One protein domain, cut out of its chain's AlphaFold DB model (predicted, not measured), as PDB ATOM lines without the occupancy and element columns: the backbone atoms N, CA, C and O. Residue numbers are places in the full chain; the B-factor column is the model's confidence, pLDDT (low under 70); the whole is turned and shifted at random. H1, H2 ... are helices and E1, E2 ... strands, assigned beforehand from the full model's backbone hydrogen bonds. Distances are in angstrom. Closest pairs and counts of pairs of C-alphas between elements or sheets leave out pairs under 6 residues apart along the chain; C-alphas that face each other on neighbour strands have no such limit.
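What this domain is: This is residues 246 to 275 and 320 to 414 of the 414 residues of an uncharacterized protein of Gossypium mustelinum (UniProt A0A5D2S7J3). Little regular structure: a small sheet, E3 - E5 - E4, with H2 packed on one face, and a separate hairpin, E1 and E2, on which short H3 packs, with long loops at residues 252 to 275, 338 to 352 and 398 to 414, of which 338 to 352 join the hairpin to the sheet. Residues 246 to 252, with H1, stick out. The printed part has 125 residues, 43 in named elements, ordered H1 E1 E2 E3 H2 E4 E5 H3; the class is mixed and both sheets are antiparallel. It is only just compact, close to loose, with radius of gyration of the C-alphas 16.1 A and spans 55 by 41 by 28 A.

How they stand to each other: Start at E5, residues 384 to 387, the inner strand. Its antiparallel neighbours are E3, residues 353 to 355, with N 353 and O 387 2.9 A apart, and E4, residues 377 to 381, with N 378 and O 386 2.8 A apart; E4 and E5 form a hairpin. H2, residues 357 to 369, is on one face, making two layers, at a height over the sheet of 10.9 A; its closest C-alphas to E5 are Asp 357 and Phe 384, 6.7 A. E3, H2 and E4 form a split strand-helix-strand unit, E5 between its strands, with a right-handed crossover. In the hairpin of E1, residues 323 to 327, and E2, residues 333 to 337, N 324 and O 336 are 2.9 A apart. H3, residues 394 to 397, touches E2, closest at the C-alphas of Gly 334 and Phe 397, 4.8 A. Every O i to N i+4 pair of H2 is within hydrogen-bond range; H3 and H1, residues 248 to 251, are too short for one.

Where its parts are: Find C-alpha 248, where H1 begins, at (221.823, 222.966, 127.435). From C-alpha 357 at (193.098, 202.508, 144.036), H2 runs 18.3 A.

The domain as a whole: Residues 276 to 319 are not printed; C-alphas 275 and 320 are 27.5 A apart across the cut. The link E2 to E3 is long, 15 residues. Look for pLDDT under 70 at residues 246 to 254, 271 to 275 and 414.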
ATOM      1  N   TRP A 246     225.397 227.994 126.032       44.94
ATOM      2  CA  TRP A 246     225.026 227.864 124.613       44.94
ATOM      3  C   TRP A 246     224.315 226.587 124.147       44.94
ATOM      4  O   TRP A 246     223.679 226.650 123.102       44.94
ATOM      5  N   ARG A 247     224.360 225.442 124.846       46.03
ATOM      6  CA  ARG A 247     223.723 224.204 124.320       46.03
ATOM      7  C   ARG A 247     222.604 223.643 125.205       46.03
ATOM      8  O   ARG A 247     221.482 223.475 124.738       46.03
ATOM      9  N   ASP A 248     222.832 223.517 126.511       43.59
ATOM     10  CA  ASP A 248     221.823 222.966 127.435       43.59
ATOM     11  C   ASP A 248     220.656 223.917 127.749       43.59
ATOM     12  O   ASP A 248     219.539 223.477 128.021       43.59
ATOM     13  N   LEU A 249     220.876 225.233 127.668       48.09
ATOM     14  CA  LEU A 249     219.816 226.237 127.810       48.09
ATOM     15  C   LEU A 249     218.862 226.273 126.605       48.09
ATOM     16  O   LEU A 249     217.712 226.684 126.773       48.09
ATOM     17  N   ILE A 250     219.320 225.834 125.429       49.09
ATOM     18  CA  ILE A 250     218.550 225.860 124.179       49.09
ATOM     19  C   ILE A 250     217.763 224.554 124.000       49.09
ATOM     20  O   ILE A 250     216.591 224.605 123.645       49.09
ATOM     21  N   GLU A 251     218.334 223.393 124.334       47.66
ATOM     22  CA  GLU A 251     217.685 222.101 124.047       47.66
ATOM     23  C   GLU A 251     216.845 221.549 125.218       47.66
ATOM     24  O   GLU A 251     215.719 221.093 125.003       47.66
ATOM     25  N   ASN A 252     217.282 221.687 126.480       48.28
ATOM     26  CA  ASN A 252     216.534 221.165 127.642       48.28
ATOM     27  C   ASN A 252     215.403 222.086 128.145       48.28
ATOM     28  O   ASN A 252     214.595 221.685 128.989       48.28
ATOM     29  N   LYS A 253     215.284 223.317 127.628       52.25
ATOM     30  CA  LYS A 253     214.131 224.192 127.917       52.25
ATOM     31  C   LYS A 253     212.946 223.994 126.969       52.25
ATOM     32  O   LYS A 253     211.859 224.469 127.300       52.25
ATOM     33  N   LEU A 254     213.118 223.295 125.845       61.72
ATOM     34  CA  LEU A 254     212.133 223.292 124.757       61.72
ATOM     35  C   LEU A 254     211.351 221.984 124.568       61.72
ATOM     36  O   LEU A 254     210.417 221.977 123.769       61.72
ATOM     37  N   VAL A 255     211.633 220.916 125.326       71.81
ATOM     38  CA  VAL A 255     210.897 219.645 125.180       71.81
ATOM     39  C   VAL A 255     210.359 219.134 126.529       71.81
ATOM     40  O   VAL A 255     211.073 219.170 127.537       71.81
ATOM     41  N   PRO A 256     209.088 218.694 126.607       80.62
ATOM     42  CA  PRO A 256     208.533 218.102 127.820       80.62
ATOM     43  C   PRO A 256     209.182 216.757 128.179       80.62
ATOM     44  O   PRO A 256     209.718 216.083 127.300       80.62
ATOM     45  N   PRO A 257     209.105 216.327 129.459       80.38
ATOM     46  CA  PRO A 257     209.586 215.011 129.870       80.38
ATOM     47  C   PRO A 257     208.991 213.892 129.001       80.38
ATOM     48  O   PRO A 257     207.800 213.957 128.675       80.38
ATOM     49  N   PRO A 258     209.784 212.862 128.655       85.94
ATOM     50  CA  PRO A 258     209.332 211.800 127.770       85.94
ATOM     51  C   PRO A 258     208.186 210.999 128.396       85.94
ATOM     52  O   PRO A 258     208.178 210.714 129.594       85.94
ATOM     53  N   TYR A 259     207.227 210.612 127.558       91.19
ATOM     54  CA  TYR A 259     206.124 209.710 127.882       91.19
ATOM     55  C   TYR A 259     205.766 208.892 126.638       91.19
ATOM     56  O   TYR A 259     206.071 209.286 125.512       91.19
ATOM     57  N   VAL A 260     205.115 207.746 126.825       94.88
ATOM     58  CA  VAL A 260     204.665 206.915 125.704       94.88
ATOM     59  C   VAL A 260     203.320 207.435 125.206       94.88
ATOM     60  O   VAL A 260     202.327 207.406 125.937       94.88
ATOM     61  N   HIS A 261     203.275 207.888 123.954       93.88
ATOM     62  CA  HIS A 261     202.020 208.298 123.339       93.88
ATOM     63  C   HIS A 261     201.107 207.086 123.099       93.88
ATOM     64  O   HIS A 261     201.521 206.098 122.491       93.88
ATOM     65  N   ILE A 262     199.854 207.167 123.547       94.25
ATOM     66  CA  ILE A 262     198.821 206.150 123.322       94.25
ATOM     67  C   ILE A 262     197.540 206.797 122.791       94.25
ATOM     68  O   ILE A 262     197.189 207.909 123.172       94.25
ATOM     69  N   LYS A 263     196.831 206.072 121.917       90.75
ATOM     70  CA  LYS A 263     195.587 206.534 121.272       90.75
ATOM     71  C   LYS A 263     194.309 206.158 122.026       90.75
ATOM     72  O   LYS A 263     193.231 206.562 121.624       90.75
ATOM     73  N   ARG A 264     194.416 205.299 123.041       90.69
ATOM     74  CA  ARG A 264     193.287 204.786 123.829       90.69
ATOM     75  C   ARG A 264     193.765 204.342 125.201       90.69
ATOM     76  O   ARG A 264     194.925 203.954 125.344       90.69
ATOM     77  N   ASN A 265     192.856 204.347 126.170       92.62
ATOM     78  CA  ASN A 265     193.140 203.928 127.537       92.62
ATOM     79  C   ASN A 265     193.669 202.486 127.607       92.62
ATOM     80  O   ASN A 265     193.137 201.573 126.966       92.62
ATOM     81  N   VAL A 266     194.717 202.280 128.408       93.31
ATOM     82  CA  VAL A 266     195.328 200.964 128.648       93.31
ATOM     83  C   VAL A 266     194.930 200.486 130.037       93.31
ATOM     84  O   VAL A 266     195.393 201.021 131.036       93.31
ATOM     85  N   TYR A 267     194.082 199.466 130.112       91.12
ATOM     86  CA  TYR A 267     193.611 198.924 131.386       91.12
ATOM     87  C   TYR A 267     194.645 197.962 131.975       91.12
ATOM     88  O   TYR A 267     194.914 196.913 131.390       91.12
ATOM     89  N   LEU A 268     195.211 198.309 133.134       89.94
ATOM     90  CA  LEU A 268     196.116 197.426 133.885       89.94
ATOM     91  C   LEU A 268     195.361 196.488 134.835       89.94
ATOM     92  O   LEU A 268     195.906 195.485 135.294       89.94
ATOM     93  N   VAL A 269     194.095 196.798 135.100       85.38
ATOM     94  CA  VAL A 269     193.185 196.000 135.923       85.38
ATOM     95  C   VAL A 269     192.224 195.242 135.011       85.38
ATOM     96  O   VAL A 269     191.782 195.761 133.981       85.38
ATOM     97  N   LYS A 270     191.871 194.004 135.377       72.44
ATOM     98  CA  LYS A 270     190.866 193.227 134.639       72.44
ATOM     99  C   LYS A 270     189.516 193.943 134.709       72.44
ATOM    100  O   LYS A 270     188.874 193.965 135.755       72.44
ATOM    101  N   LYS A 271     189.069 194.494 133.580       64.94
ATOM    102  CA  LYS A 271     187.702 194.998 133.412       64.94
ATOM    103  C   LYS A 271     186.735 193.827 133.622       64.94
ATOM    104  O   LYS A 271     186.797 192.848 132.876       64.94
ATOM    105  N   LYS A 272     185.822 193.922 134.595       55.34
ATOM    106  CA  LYS A 272     184.566 193.168 134.514       55.34
ATOM    107  C   LYS A 272     183.869 193.740 133.283       55.34
ATOM    108  O   LYS A 272     183.597 194.939 133.256       55.34
ATOM    109  N   ARG A 273     183.732 192.957 132.209       53.75
ATOM    110  CA  ARG A 273     182.890 193.381 131.090       53.75
ATOM    111  C   ARG A 273     181.487 193.495 131.672       53.75
ATOM    112  O   ARG A 273     180.854 192.479 131.913       53.75
ATOM    113  N   ASP A 274     181.061 194.712 131.984       54.38
ATOM    114  CA  ASP A 274     179.642 195.006 131.899       54.38
ATOM    115  C   ASP A 274     179.285 194.736 130.434       54.38
ATOM    116  O   ASP A 274     180.072 195.103 129.552       54.38
ATOM    117  N   ASP A 275     178.195 194.019 130.186       48.41
ATOM    118  CA  ASP A 275     177.664 193.778 128.846       48.41
ATOM    119  C   ASP A 275     177.311 195.139 128.231       48.41
ATOM    120  O   ASP A 275     176.201 195.651 128.368       48.41
ATOM    121  N   GLU A 320     189.519 215.111 117.452       89.56
ATOM    122  CA  GLU A 320     190.138 215.985 118.452       89.56
ATOM    123  C   GLU A 320     190.499 217.349 117.853       89.56
ATOM    124  O   GLU A 320     190.798 217.460 116.657       89.56
ATOM    125  N   LYS A 321     190.508 218.382 118.698       93.50
ATOM    126  CA  LYS A 321     190.977 219.715 118.328       93.50
ATOM    127  C   LYS A 321     192.493 219.794 118.364       93.50
ATOM    128  O   LYS A 321     193.159 219.181 119.198       93.50
ATOM    129  N   LYS A 322     193.053 220.614 117.482       92.44
ATOM    130  CA  LYS A 322     194.489 220.884 117.434       92.44
ATOM    131  C   LYS A 322     194.890 221.760 118.619       92.44
ATOM    132  O   LYS A 322     194.477 222.913 118.728       92.44
ATOM    133  N   ILE A 323     195.751 221.219 119.475       94.44
ATOM    134  CA  ILE A 323     196.381 221.927 120.592       94.44
ATOM    135  C   ILE A 323     197.902 221.819 120.485       94.44
ATOM    136  O   ILE A 323     198.429 220.808 120.014       94.44
ATOM    137  N   ARG A 324     198.617 222.859 120.913       92.56
ATOM    138  CA  ARG A 324     200.084 222.918 120.906       92.56
ATOM    139  C   ARG A 324     200.613 222.928 122.335       92.56
ATOM    140  O   ARG A 324     200.080 223.630 123.186       92.56
ATOM    141  N   ILE A 325     201.662 222.148 122.590       92.44
ATOM    142  CA  ILE A 325     202.360 222.139 123.880       92.44
ATOM    143  C   ILE A 325     203.238 223.386 123.970       92.44
ATOM    144  O   ILE A 325     204.007 223.672 123.053       92.44
ATOM    145  N   VAL A 326     203.149 224.099 125.089       91.19
ATOM    146  CA  VAL A 326     203.914 225.323 125.340       91.19
ATOM    147  C   VAL A 326     204.586 225.291 126.699       91.19
ATOM    148  O   VAL A 326     204.080 224.698 127.656       91.19
ATOM    149  N   LYS A 327     205.739 225.950 126.806       88.69
ATOM    150  CA  LYS A 327     206.374 226.178 128.098       88.69
ATOM    151  C   LYS A 327     205.702 227.367 128.780       88.69
ATOM    152  O   LYS A 327     205.677 228.460 128.231       88.69
ATOM    153  N   THR A 328     205.168 227.149 129.976       85.12
ATOM    154  CA  THR A 328     204.589 228.202 130.822       85.12
ATOM    155  C   THR A 328     205.625 228.723 131.817       85.12
ATOM    156  O   THR A 328     206.577 228.016 132.159       85.12
ATOM    157  N   GLU A 329     205.428 229.945 132.308       82.69
ATOM    158  CA  GLU A 329     206.369 230.608 133.219       82.69
ATOM    159  C   GLU A 329     206.454 229.927 134.595       82.69
ATOM    160  O   GLU A 329     207.548 229.742 135.127       82.69
ATOM    161  N   LEU A 330     205.308 229.527 135.164       80.62
ATOM    162  CA  LEU A 330     205.212 229.080 136.564       80.62
ATOM    163  C   LEU A 330     204.737 227.630 136.737       80.62
ATOM    164  O   LEU A 330     205.041 227.006 137.752       80.62
ATOM    165  N   CYS A 331     204.021 227.071 135.757       82.81
ATOM    166  CA  CYS A 331     203.332 225.779 135.888       82.81
ATOM    167  C   CYS A 331     203.988 224.656 135.071       82.81
ATOM    168  O   CYS A 331     203.410 223.590 134.875       82.81
ATOM    169  N   GLY A 332     205.213 224.864 134.581       88.88
ATOM    170  CA  GLY A 332     205.894 223.883 133.743       88.88
ATOM    171  C   GLY A 332     205.353 223.882 132.316       88.88
ATOM    172  O   GLY A 332     205.400 224.908 131.643       88.88
ATOM    173  N   TRP A 333     204.917 222.729 131.819       91.94
ATOM    174  CA  TRP A 333     204.408 222.575 130.452       91.94
ATOM    175  C   TRP A 333     202.887 222.700 130.437       91.94
ATOM    176  O   TRP A 333     202.225 222.162 131.314       91.94
ATOM    177  N   GLY A 334     202.359 223.418 129.453       93.25
ATOM    178  CA  GLY A 334     200.938 223.667 129.254       93.25
ATOM    179  C   GLY A 334     200.509 223.370 127.821       93.25
ATOM    180  O   GLY A 334     201.313 222.914 127.003       93.25
ATOM    181  N   VAL A 335     199.256 223.685 127.507       94.62
ATOM    182  CA  VAL A 335     198.728 223.640 126.140       94.62
ATOM    183  C   VAL A 335     198.026 224.940 125.781       94.62
ATOM    184  O   VAL A 335     197.442 225.598 126.640       94.62
ATOM    185  N   GLU A 336     198.053 225.270 124.498       94.62
ATOM    186  CA  GLU A 336     197.266 226.343 123.896       94.62
ATOM    187  C   GLU A 336     196.500 225.823 122.674       94.62
ATOM    188  O   GLU A 336     196.885 224.823 122.057       94.62
ATOM    189  N   ALA A 337     195.410 226.498 122.317       95.62
ATOM    190  CA  ALA A 337     194.649 226.168 121.120       95.62
ATOM    191  C   ALA A 337     195.471 226.500 119.863       95.62
ATOM    192  O   ALA A 337     195.974 227.612 119.718       95.62
ATOM    193  N   ALA A 338     195.591 225.540 118.947       95.00
ATOM    194  CA  ALA A 338     196.237 225.728 117.644       95.00
ATOM    195  C   ALA A 338     195.214 225.930 116.510       95.00
ATOM    196  O   ALA A 338     195.585 226.034 115.342       95.00
ATOM    197  N   GLU A 339     193.927 225.980 116.850       95.50
ATOM    198  CA  GLU A 339     192.818 226.321 115.965       95.50
ATOM    199  C   GLU A 339     191.680 226.986 116.763       95.50
ATOM    200  O   GLU A 339     191.653 226.873 117.991       95.50
ATOM    201  N   PRO A 340     190.722 227.669 116.110       95.62
ATOM    202  CA  PRO A 340     189.544 228.201 116.789       95.62
ATOM    203  C   PRO A 340     188.683 227.085 117.402       95.62
ATOM    204  O   PRO A 340     188.242 226.169 116.705       95.62
ATOM    205  N   ILE A 341     188.400 227.193 118.702       95.44
ATOM    206  CA  ILE A 341     187.549 226.261 119.455       95.44
ATOM    207  C   ILE A 341     186.293 227.017 119.894       95.44
ATOM    208  O   ILE A 341     186.385 228.024 120.597       95.44
ATOM    209  N   LYS A 342     185.117 226.562 119.454       93.38
ATOM    210  CA  LYS A 342     183.833 227.161 119.841       93.38
ATOM    211  C   LYS A 342     183.366 226.594 121.181       93.38
ATOM    212  O   LYS A 342     183.746 225.497 121.579       93.38
ATOM    213  N   LYS A 343     182.501 227.335 121.878       91.31
ATOM    214  CA  LYS A 343     181.863 226.844 123.106       91.31
ATOM    215  C   LYS A 343     181.108 225.540 122.810       91.31
ATOM    216  O   LYS A 343     180.295 225.515 121.894       91.31
ATOM    217  N   GLY A 344     181.370 224.503 123.603       87.44
ATOM    218  CA  GLY A 344     180.764 223.174 123.445       87.44
ATOM    219  C   GLY A 344     181.540 222.223 122.527       87.44
ATOM    220  O   GLY A 344     181.188 221.049 122.445       87.44
ATOM    221  N   ASP A 345     182.608 222.683 121.869       90.38
ATOM    222  CA  ASP A 345     183.452 221.797 121.072       90.38
ATOM    223  C   ASP A 345     184.200 220.792 121.963       90.38
ATOM    224  O   ASP A 345     184.809 221.148 122.974       90.38
ATOM    225  N   PHE A 346     184.224 219.530 121.531       92.50
ATOM    226  CA  PHE A 346     185.102 218.517 122.110       92.50
ATOM    227  C   PHE A 346     186.563 218.864 121.813       92.50
ATOM    228  O   PHE A 346     186.906 219.076 120.655       92.50
ATOM    229  N   VAL A 347     187.414 218.908 122.843       94.62
ATOM    230  CA  VAL A 347     188.833 219.274 122.701       94.62
ATOM    231  C   VAL A 347     189.712 218.038 122.521       94.62
ATOM    232  O   VAL A 347     190.316 217.868 121.468       94.62
ATOM    233  N   ILE A 348     189.810 217.186 123.542       94.56
ATOM    234  CA  ILE A 348     190.690 216.011 123.557       94.56
ATOM    235  C   ILE A 348     190.231 215.022 124.634       94.56
ATOM    236  O   ILE A 348     189.715 215.436 125.675       94.56
ATOM    237  N   GLU A 349     190.441 213.721 124.420       94.44
ATOM    238  CA  GLU A 349     190.214 212.714 125.462       94.44
ATOM    239  C   GLU A 349     191.370 212.718 126.476       94.44
ATOM    240  O   GLU A 349     192.543 212.814 126.105       94.44
ATOM    241  N   TYR A 350     191.062 212.576 127.770       95.38
ATOM    242  CA  TYR A 350     192.092 212.371 128.785       95.38
ATOM    243  C   TYR A 350     192.519 210.901 128.832       95.38
ATOM    244  O   TYR A 350     191.854 210.081 129.462       95.38
ATOM    245  N   ILE A 351     193.622 210.572 128.152       94.88
ATOM    246  CA  ILE A 351     194.060 209.185 127.945       94.88
ATOM    247  C   ILE A 351     195.250 208.837 128.841       94.88
ATOM    248  O   ILE A 351     196.217 209.596 128.928       94.88
ATOM    249  N   GLY A 352     195.216 207.641 129.430       96.44
ATOM    250  CA  GLY A 352     196.314 207.099 130.224       96.44
ATOM    251  C   GLY A 352     196.204 205.603 130.521       96.44
ATOM    252  O   GLY A 352     195.470 204.850 129.871       96.44
ATOM    253  N   GLU A 353     196.962 205.159 131.516       95.88
ATOM    254  CA  GLU A 353     196.821 203.825 132.094       95.88
ATOM    255  C   GLU A 353     195.672 203.824 133.107       95.88
ATOM    256  O   GLU A 353     195.670 204.618 134.040       95.88
ATOM    257  N   VAL A 354     194.696 202.930 132.954       94.75
ATOM    258  CA  VAL A 354     193.601 202.783 133.919       94.75
ATOM    259  C   VAL A 354     194.039 201.821 135.013       94.75
ATOM    260  O   VAL A 354     194.285 200.637 134.749       94.75
ATOM    261  N   ILE A 355     194.129 202.347 136.231       94.44
ATOM    262  CA  ILE A 355     194.634 201.675 137.428       94.44
ATOM    263  C   ILE A 355     193.579 201.664 138.539       94.44
ATOM    264  O   ILE A 355     192.669 202.497 138.543       94.44
ATOM    265  N   ASP A 356     193.700 200.713 139.464       92.94
ATOM    266  CA  ASP A 356     192.887 200.656 140.683       92.94
ATOM    267  C   ASP A 356     193.463 201.555 141.789       92.94
ATOM    268  O   ASP A 356     194.569 202.097 141.681       92.94
ATOM    269  N   ASP A 357     192.710 201.701 142.877       90.94
ATOM    270  CA  ASP A 357     193.098 202.508 144.036       90.94
ATOM    271  C   ASP A 357     194.422 202.050 144.663       90.94
ATOM    272  O   ASP A 357     195.238 202.882 145.061       90.94
ATOM    273  N   ALA A 358     194.672 200.737 144.712       91.44
ATOM    274  CA  ALA A 358     195.887 200.177 145.300       91.44
ATOM    275  C   ALA A 358     197.137 200.540 144.480       91.44
ATOM    276  O   ALA A 358     198.169 200.935 145.034       91.44
ATOM    277  N   GLN A 359     197.058 200.443 143.152       92.69
ATOM    278  CA  GLN A 359     198.123 200.880 142.252       92.69
ATOM    279  C   GLN A 359     198.286 202.401 142.264       92.69
ATOM    280  O   GLN A 359     199.423 202.881 142.241       92.69
ATOM    281  N   CYS A 360     197.184 203.151 142.328       93.00
ATOM    282  CA  CYS A 360     197.200 204.609 142.424       93.00
ATOM    283  C   CYS A 360     197.943 205.069 143.685       93.00
ATOM    284  O   CYS A 360     198.905 205.834 143.593       93.00
ATOM    285  N   GLU A 361     197.586 204.523 144.851       93.31
ATOM    286  CA  GLU A 361     198.255 204.822 146.118       93.31
ATOM    287  C   GLU A 361     199.750 204.483 146.058       93.31
ATOM    288  O   GLU A 361     200.589 205.307 146.433       93.31
ATOM    289  N   LYS A 362     200.104 203.307 145.525       94.56
ATOM    290  CA  LYS A 362     201.506 202.904 145.357       94.56
ATOM    291  C   LYS A 362     202.291 203.908 144.504       94.56
ATOM    292  O   LYS A 362     203.364 204.345 144.915       94.56
ATOM    293  N   ARG A 363     201.754 204.311 143.344       94.19
ATOM    294  CA  ARG A 363     202.418 205.275 142.448       94.19
ATOM    295  C   ARG A 363     202.561 206.650 143.097       94.19
ATOM    296  O   ARG A 363     203.627 207.252 142.995       94.19
ATOM    297  N   LEU A 364     201.540 207.123 143.814       91.94
ATOM    298  CA  LEU A 364     201.605 208.389 144.549       91.94
ATOM    299  C   LEU A 364     202.682 208.364 145.641       91.94
ATOM    300  O   LEU A 364     203.423 209.340 145.793       91.94
ATOM    301  N   TRP A 365     202.820 207.252 146.369       93.00
ATOM    302  CA  TRP A 365     203.913 207.081 147.325       93.00
ATOM    303  C   TRP A 365     205.273 207.083 146.633       93.00
ATOM    304  O   TRP A 365     206.154 207.826 147.063       93.00
ATOM    305  N   ASP A 366     205.457 206.329 145.551       91.62
ATOM    306  CA  ASP A 366     206.721 206.302 144.804       91.62
ATOM    307  C   ASP A 366     207.105 207.697 144.279       91.62
ATOM    308  O   ASP A 366     208.255 208.125 144.409       91.62
ATOM    309  N   MET A 367     206.138 208.446 143.739       88.12
ATOM    310  CA  MET A 367     206.321 209.826 143.278       88.12
ATOM    311  C   MET A 367     206.732 210.760 144.416       88.12
ATOM    312  O   MET A 367     207.656 211.560 144.255       88.12
ATOM    313  N   LYS A 368     206.091 210.630 145.582       88.56
ATOM    314  CA  LYS A 368     206.420 211.411 146.779       88.56
ATOM    315  C   LYS A 368     207.842 211.134 147.267       88.56
ATOM    316  O   LYS A 368     208.561 212.082 147.566       88.56
ATOM    317  N   HIS A 369     208.266 209.869 147.311       89.31
ATOM    318  CA  HIS A 369     209.634 209.501 147.703       89.31
ATOM    319  C   HIS A 369     210.680 210.037 146.719       89.31
ATOM    320  O   HIS A 369     211.760 210.447 147.133       89.31
ATOM    321  N   LYS A 370     210.341 210.094 145.426       86.81
ATOM    322  CA  LYS A 370     211.193 210.655 144.366       86.81
ATOM    323  C   LYS A 370     211.136 212.187 144.263       86.81
ATOM    324  O   LYS A 370     211.826 212.756 143.425       86.81
ATOM    325  N   GLY A 371     210.312 212.863 145.069       87.44
ATOM    326  CA  GLY A 371     210.151 214.319 145.015       87.44
ATOM    327  C   GLY A 371     209.520 214.836 143.714       87.44
ATOM    328  O   GLY A 371     209.749 215.987 143.338       87.44
ATOM    329  N   VAL A 372     208.742 214.003 143.013       85.38
ATOM    330  CA  VAL A 372     208.041 214.394 141.781       85.38
ATOM    331  C   VAL A 372     206.943 215.405 142.119       85.38
ATOM    332  O   VAL A 372     206.154 215.192 143.036       85.38
ATOM    333  N   LYS A 373     206.899 216.515 141.372       83.31
ATOM    334  CA  LYS A 373     205.985 217.643 141.631       83.31
ATOM    335  C   LYS A 373     204.735 217.666 140.744       83.31
ATOM    336  O   LYS A 373     203.737 218.254 141.143       83.31
ATOM    337  N   ASN A 374     204.790 217.043 139.567       86.38
ATOM    338  CA  ASN A 374     203.688 217.045 138.601       86.38
ATOM    339  C   ASN A 374     202.911 215.731 138.695       86.38
ATOM    340  O   ASN A 374     203.517 214.660 138.663       86.38
ATOM    341  N   PHE A 375     201.584 215.827 138.767       90.00
ATOM    342  CA  PHE A 375     200.677 214.690 138.909       90.00
ATOM    343  C   PHE A 375     199.725 214.624 137.719       90.00
ATOM    344  O   PHE A 375     199.179 215.645 137.312       90.00
ATOM    345  N   TYR A 376     199.511 213.419 137.193       94.25
ATOM    346  CA  TYR A 376     198.714 213.182 135.985       94.25
ATOM    347  C   TYR A 376     197.612 212.142 136.243       94.25
ATOM    348  O   TYR A 376     197.390 211.244 135.437       94.25
ATOM    349  N   MET A 377     196.973 212.239 137.414       92.94
ATOM    350  CA  MET A 377     195.949 211.306 137.888       92.94
ATOM    351  C   MET A 377     194.558 211.923 137.731       92.94
ATOM    352  O   MET A 377     194.314 213.023 138.227       92.94
ATOM    353  N   CYS A 378     193.636 211.203 137.094       93.12
ATOM    354  CA  CYS A 378     192.251 211.622 136.895       93.12
ATOM    355  C   CYS A 378     191.271 210.507 137.296       93.12
ATOM    356  O   CYS A 378     191.210 209.457 136.658       93.12
ATOM    357  N   GLU A 379     190.475 210.734 138.342       90.06
ATOM    358  CA  GLU A 379     189.510 209.755 138.859       90.06
ATOM    359  C   GLU A 379     188.258 209.647 137.957       90.06
ATOM    360  O   GLU A 379     187.481 210.601 137.804       90.06
ATOM    361  N   ILE A 380     188.012 208.463 137.381       83.81
ATOM    362  CA  ILE A 380     186.819 208.196 136.556       83.81
ATOM    363  C   ILE A 380     185.642 207.783 137.443       83.81
ATOM    364  O   ILE A 380     184.540 208.327 137.336       83.81
ATOM    365  N   ARG A 381     185.864 206.798 138.313       80.44
ATOM    366  CA  ARG A 381     184.904 206.223 139.265       80.44
ATOM    367  C   ARG A 381     185.678 205.846 140.527       80.44
ATOM    368  O   ARG A 381     186.899 205.788 140.480       80.44
ATOM    369  N   LYS A 382     184.955 205.525 141.602       75.94
ATOM    370  CA  LYS A 382     185.522 205.242 142.928       75.94
ATOM    371  C   LYS A 382     186.646 204.193 142.938       75.94
ATOM    372  O   LYS A 382     187.451 204.243 143.845       75.94
ATOM    373  N   ASP A 383     186.694 203.302 141.947       80.50
ATOM    374  CA  ASP A 383     187.671 202.207 141.889       80.50
ATOM    375  C   ASP A 383     188.629 202.303 140.679       80.50
ATOM    376  O   ASP A 383     189.423 201.392 140.447       80.50
ATOM    377  N   PHE A 384     188.527 203.361 139.858       89.88
ATOM    378  CA  PHE A 384     189.315 203.504 138.626       89.88
ATOM    379  C   PHE A 384     189.845 204.923 138.426       89.88
ATOM    380  O   PHE A 384     189.082 205.886 138.277       89.88
ATOM    381  N   THR A 385     191.166 205.017 138.297       94.19
ATOM    382  CA  THR A 385     191.906 206.247 137.999       94.19
ATOM    383  C   THR A 385     192.636 206.111 136.664       94.19
ATOM    384  O   THR A 385     193.235 205.076 136.391       94.19
ATOM    385  N   ILE A 386     192.598 207.153 135.831       96.00
ATOM    386  CA  ILE A 386     193.472 207.291 134.660       96.00
ATOM    387  C   ILE A 386     194.774 207.933 135.120       96.00
ATOM    388  O   ILE A 386     194.759 209.055 135.624       96.00
ATOM    389  N   ASP A 387     195.886 207.243 134.912       96.44
ATOM    390  CA  ASP A 387     197.231 207.745 135.147       96.44
ATOM    391  C   ASP A 387     197.954 208.006 133.819       96.44
ATOM    392  O   ASP A 387     198.370 207.077 133.123       96.44
ATOM    393  N   ALA A 388     198.144 209.284 133.488       96.75
ATOM    394  CA  ALA A 388     198.881 209.732 132.309       96.75
ATOM    395  C   ALA A 388     200.371 210.034 132.590       96.75
ATOM    396  O   ALA A 388     201.043 210.723 131.811       96.75
ATOM    397  N   THR A 389     200.919 209.542 133.709       93.25
ATOM    398  CA  THR A 389     202.312 209.798 134.115       93.25
ATOM    399  C   THR A 389     203.302 209.202 133.120       93.25
ATOM    400  O   THR A 389     204.187 209.922 132.658       93.25
ATOM    401  N   PHE A 390     203.132 207.924 132.760       91.75
ATOM    402  CA  PHE A 390     204.058 207.189 131.887       91.75
ATOM    403  C   PHE A 390     203.543 207.018 130.457       91.75
ATOM    404  O   PHE A 390     204.337 207.033 129.514       91.75
ATOM    405  N   LYS A 391     202.228 206.844 130.290       95.38
ATOM    406  CA  LYS A 391     201.577 206.677 128.988       95.38
ATOM    407  C   LYS A 391     200.360 207.581 128.917       95.38
ATOM    408  O   LYS A 391     199.578 207.581 129.855       95.38
ATOM    409  N   GLY A 392     200.188 208.317 127.829       96.00
ATOM    410  CA  GLY A 392     199.020 209.177 127.635       96.00
ATOM    411  C   GLY A 392     199.048 209.886 126.290       96.00
ATOM    412  O   GLY A 392     199.771 209.475 125.386       96.00
ATOM    413  N   ASN A 393     198.292 210.968 126.151       94.50
ATOM    414  CA  ASN A 393     198.365 211.878 125.005       94.50
ATOM    415  C   ASN A 393     198.688 213.308 125.491       94.50
ATOM    416  O   ASN A 393     199.154 213.510 126.613       94.50
ATOM    417  N   THR A 394     198.480 214.309 124.637       94.81
ATOM    418  CA  THR A 394     198.754 215.721 124.949       94.81
ATOM    419  C   THR A 394     197.870 216.279 126.074       94.81
ATOM    420  O   THR A 394     198.247 217.269 126.702       94.81
ATOM    421  N   SER A 395     196.741 215.634 126.405       95.19
ATOM    422  CA  SER A 395     195.816 216.085 127.456       95.19
ATOM    423  C   SER A 395     196.485 216.214 128.828       95.19
ATOM    424  O   SER A 395     196.070 217.027 129.650       95.19
ATOM    425  N   ARG A 396     197.555 215.448 129.079       95.44
ATOM    426  CA  ARG A 396     198.316 215.470 130.336       95.44
ATOM    427  C   ARG A 396     198.953 216.830 130.642       95.44
ATOM    428  O   ARG A 396     199.352 217.062 131.776       95.44
ATOM    429  N   PHE A 397     199.082 217.699 129.639       95.06
ATOM    430  CA  PHE A 397     199.620 219.055 129.773       95.06
ATOM    431  C   PHE A 397     198.520 220.120 129.939       95.06
ATOM    432  O   PHE A 397     198.818 221.312 129.942       95.06
ATOM    433  N   LEU A 398     197.246 219.729 130.071       94.44
ATOM    434  CA  LEU A 398     196.178 220.653 130.457       94.44
ATOM    435  C   LEU A 398     196.395 221.111 131.901       94.44
ATOM    436  O   LEU A 398     196.408 220.304 132.831       94.44
ATOM    437  N   ASN A 399     196.557 222.419 132.080       94.06
ATOM    438  CA  ASN A 399     196.782 223.022 133.387       94.06
ATOM    439  C   ASN A 399     195.472 223.310 134.126       94.06
ATOM    440  O   ASN A 399     194.408 223.472 133.532       94.06
ATOM    441  N   HIS A 400     195.580 223.429 135.447       91.38
ATOM    442  CA  HIS A 400     194.507 223.926 136.296       91.38
ATOM    443  C   HIS A 400     194.437 225.462 136.261       91.38
ATOM    444  O   HIS A 400     195.467 226.135 136.282       91.38
ATOM    445  N   SER A 401     193.218 226.001 136.284       91.50
ATOM    446  CA  SER A 401     192.920 227.415 136.523       91.50
ATOM    447  C   SER A 401     191.718 227.524 137.464       91.50
ATOM    448  O   SER A 401     190.800 226.703 137.387       91.50
ATOM    449  N   CYS A 402     191.706 228.543 138.327       93.31
ATOM    450  CA  CYS A 402     190.526 228.901 139.125       93.31
ATOM    451  C   CYS A 402     189.410 229.523 138.269       93.31
ATOM    452  O   CYS A 402     188.254 229.499 138.677       93.31
ATOM    453  N   ASP A 403     189.768 230.046 137.095       94.19
ATOM    454  CA  ASP A 403     188.857 230.550 136.068       94.19
ATOM    455  C   ASP A 403     189.155 229.805 134.752       94.19
ATOM    456  O   ASP A 403     190.010 230.231 133.967       94.19
ATOM    457  N   PRO A 404     188.627 228.576 134.584       95.12
ATOM    458  CA  PRO A 404     188.964 227.720 133.454       95.12
ATOM    459  C   PRO A 404     188.127 228.052 132.211       95.12
ATOM    460  O   PRO A 404     186.959 228.414 132.297       95.12
ATOM    461  N   ASN A 405     188.708 227.824 131.033       94.88
ATOM    462  CA  ASN A 405     188.030 227.939 129.736       94.88
ATOM    463  C   ASN A 405     187.590 226.582 129.145       94.88
ATOM    464  O   ASN A 405     186.956 226.552 128.093       94.88
ATOM    465  N   CYS A 406     187.900 225.476 129.827       94.69
ATOM    466  CA  CYS A 406     187.534 224.109 129.460       94.69
ATOM    467  C   CYS A 406     186.957 223.370 130.675       94.69
ATOM    468  O   CYS A 406     187.286 223.675 131.822       94.69
ATOM    469  N   VAL A 407     186.134 222.357 130.417       93.38
ATOM    470  CA  VAL A 407     185.494 221.509 131.429       93.38
ATOM    471  C   VAL A 407     185.803 220.043 131.135       93.38
ATOM    472  O   VAL A 407     185.847 219.624 129.981       93.38
ATOM    473  N   LEU A 408     186.043 219.268 132.194       92.81
ATOM    474  CA  LEU A 408     186.182 217.819 132.111       92.81
ATOM    475  C   LEU A 408     184.798 217.167 132.221       92.81
ATOM    476  O   LEU A 408     184.135 217.297 133.250       92.81
ATOM    477  N   GLU A 409     184.403 216.420 131.194       91.31
ATOM    478  CA  GLU A 409     183.140 215.679 131.157       91.31
ATOM    479  C   GLU A 409     183.376 214.169 131.116       91.31
ATOM    480  O   GLU A 409     184.364 213.686 130.562       91.31
ATOM    481  N   LYS A 410     182.445 213.405 131.695       90.81
ATOM    482  CA  LYS A 410     182.469 211.939 131.667       90.81
ATOM    483  C   LYS A 410     181.460 211.454 130.643       90.81
ATOM    484  O   LYS A 410     180.270 211.694 130.802       90.81
ATOM    485  N   TRP A 411     181.951 210.738 129.642       89.25
ATOM    486  CA  TRP A 411     181.144 210.230 128.544       89.25
ATOM    487  C   TRP A 411     181.139 208.704 128.519       89.25
ATOM    488  O   TRP A 411     182.152 208.061 128.802       89.25
ATOM    489  N   LEU A 412     179.995 208.125 128.159       86.19
ATOM    490  CA  LEU A 412     179.899 206.721 127.784       86.19
ATOM    491  C   LEU A 412     180.151 206.617 126.278       86.19
ATOM    492  O   LEU A 412     179.312 207.032 125.479       86.19
ATOM    493  N   ALA A 413     181.319 206.094 125.911       78.75
ATOM    494  CA  ALA A 413     181.694 205.877 124.521       78.75
ATOM    495  C   ALA A 413     181.490 204.412 124.108       78.75
ATOM    496  O   ALA A 413     181.777 203.511 124.904       78.75
ATOM    497  N   SER A 414     180.979 204.209 122.891       59.59
ATOM    498  CA  SER A 414     180.790 202.904 122.236       59.59
ATOM    499  C   SER A 414     181.986 202.512 121.374       59.59
ATOM    500  O   SER A 414     182.580 203.411 120.735       59.59
TER     501      SER A 414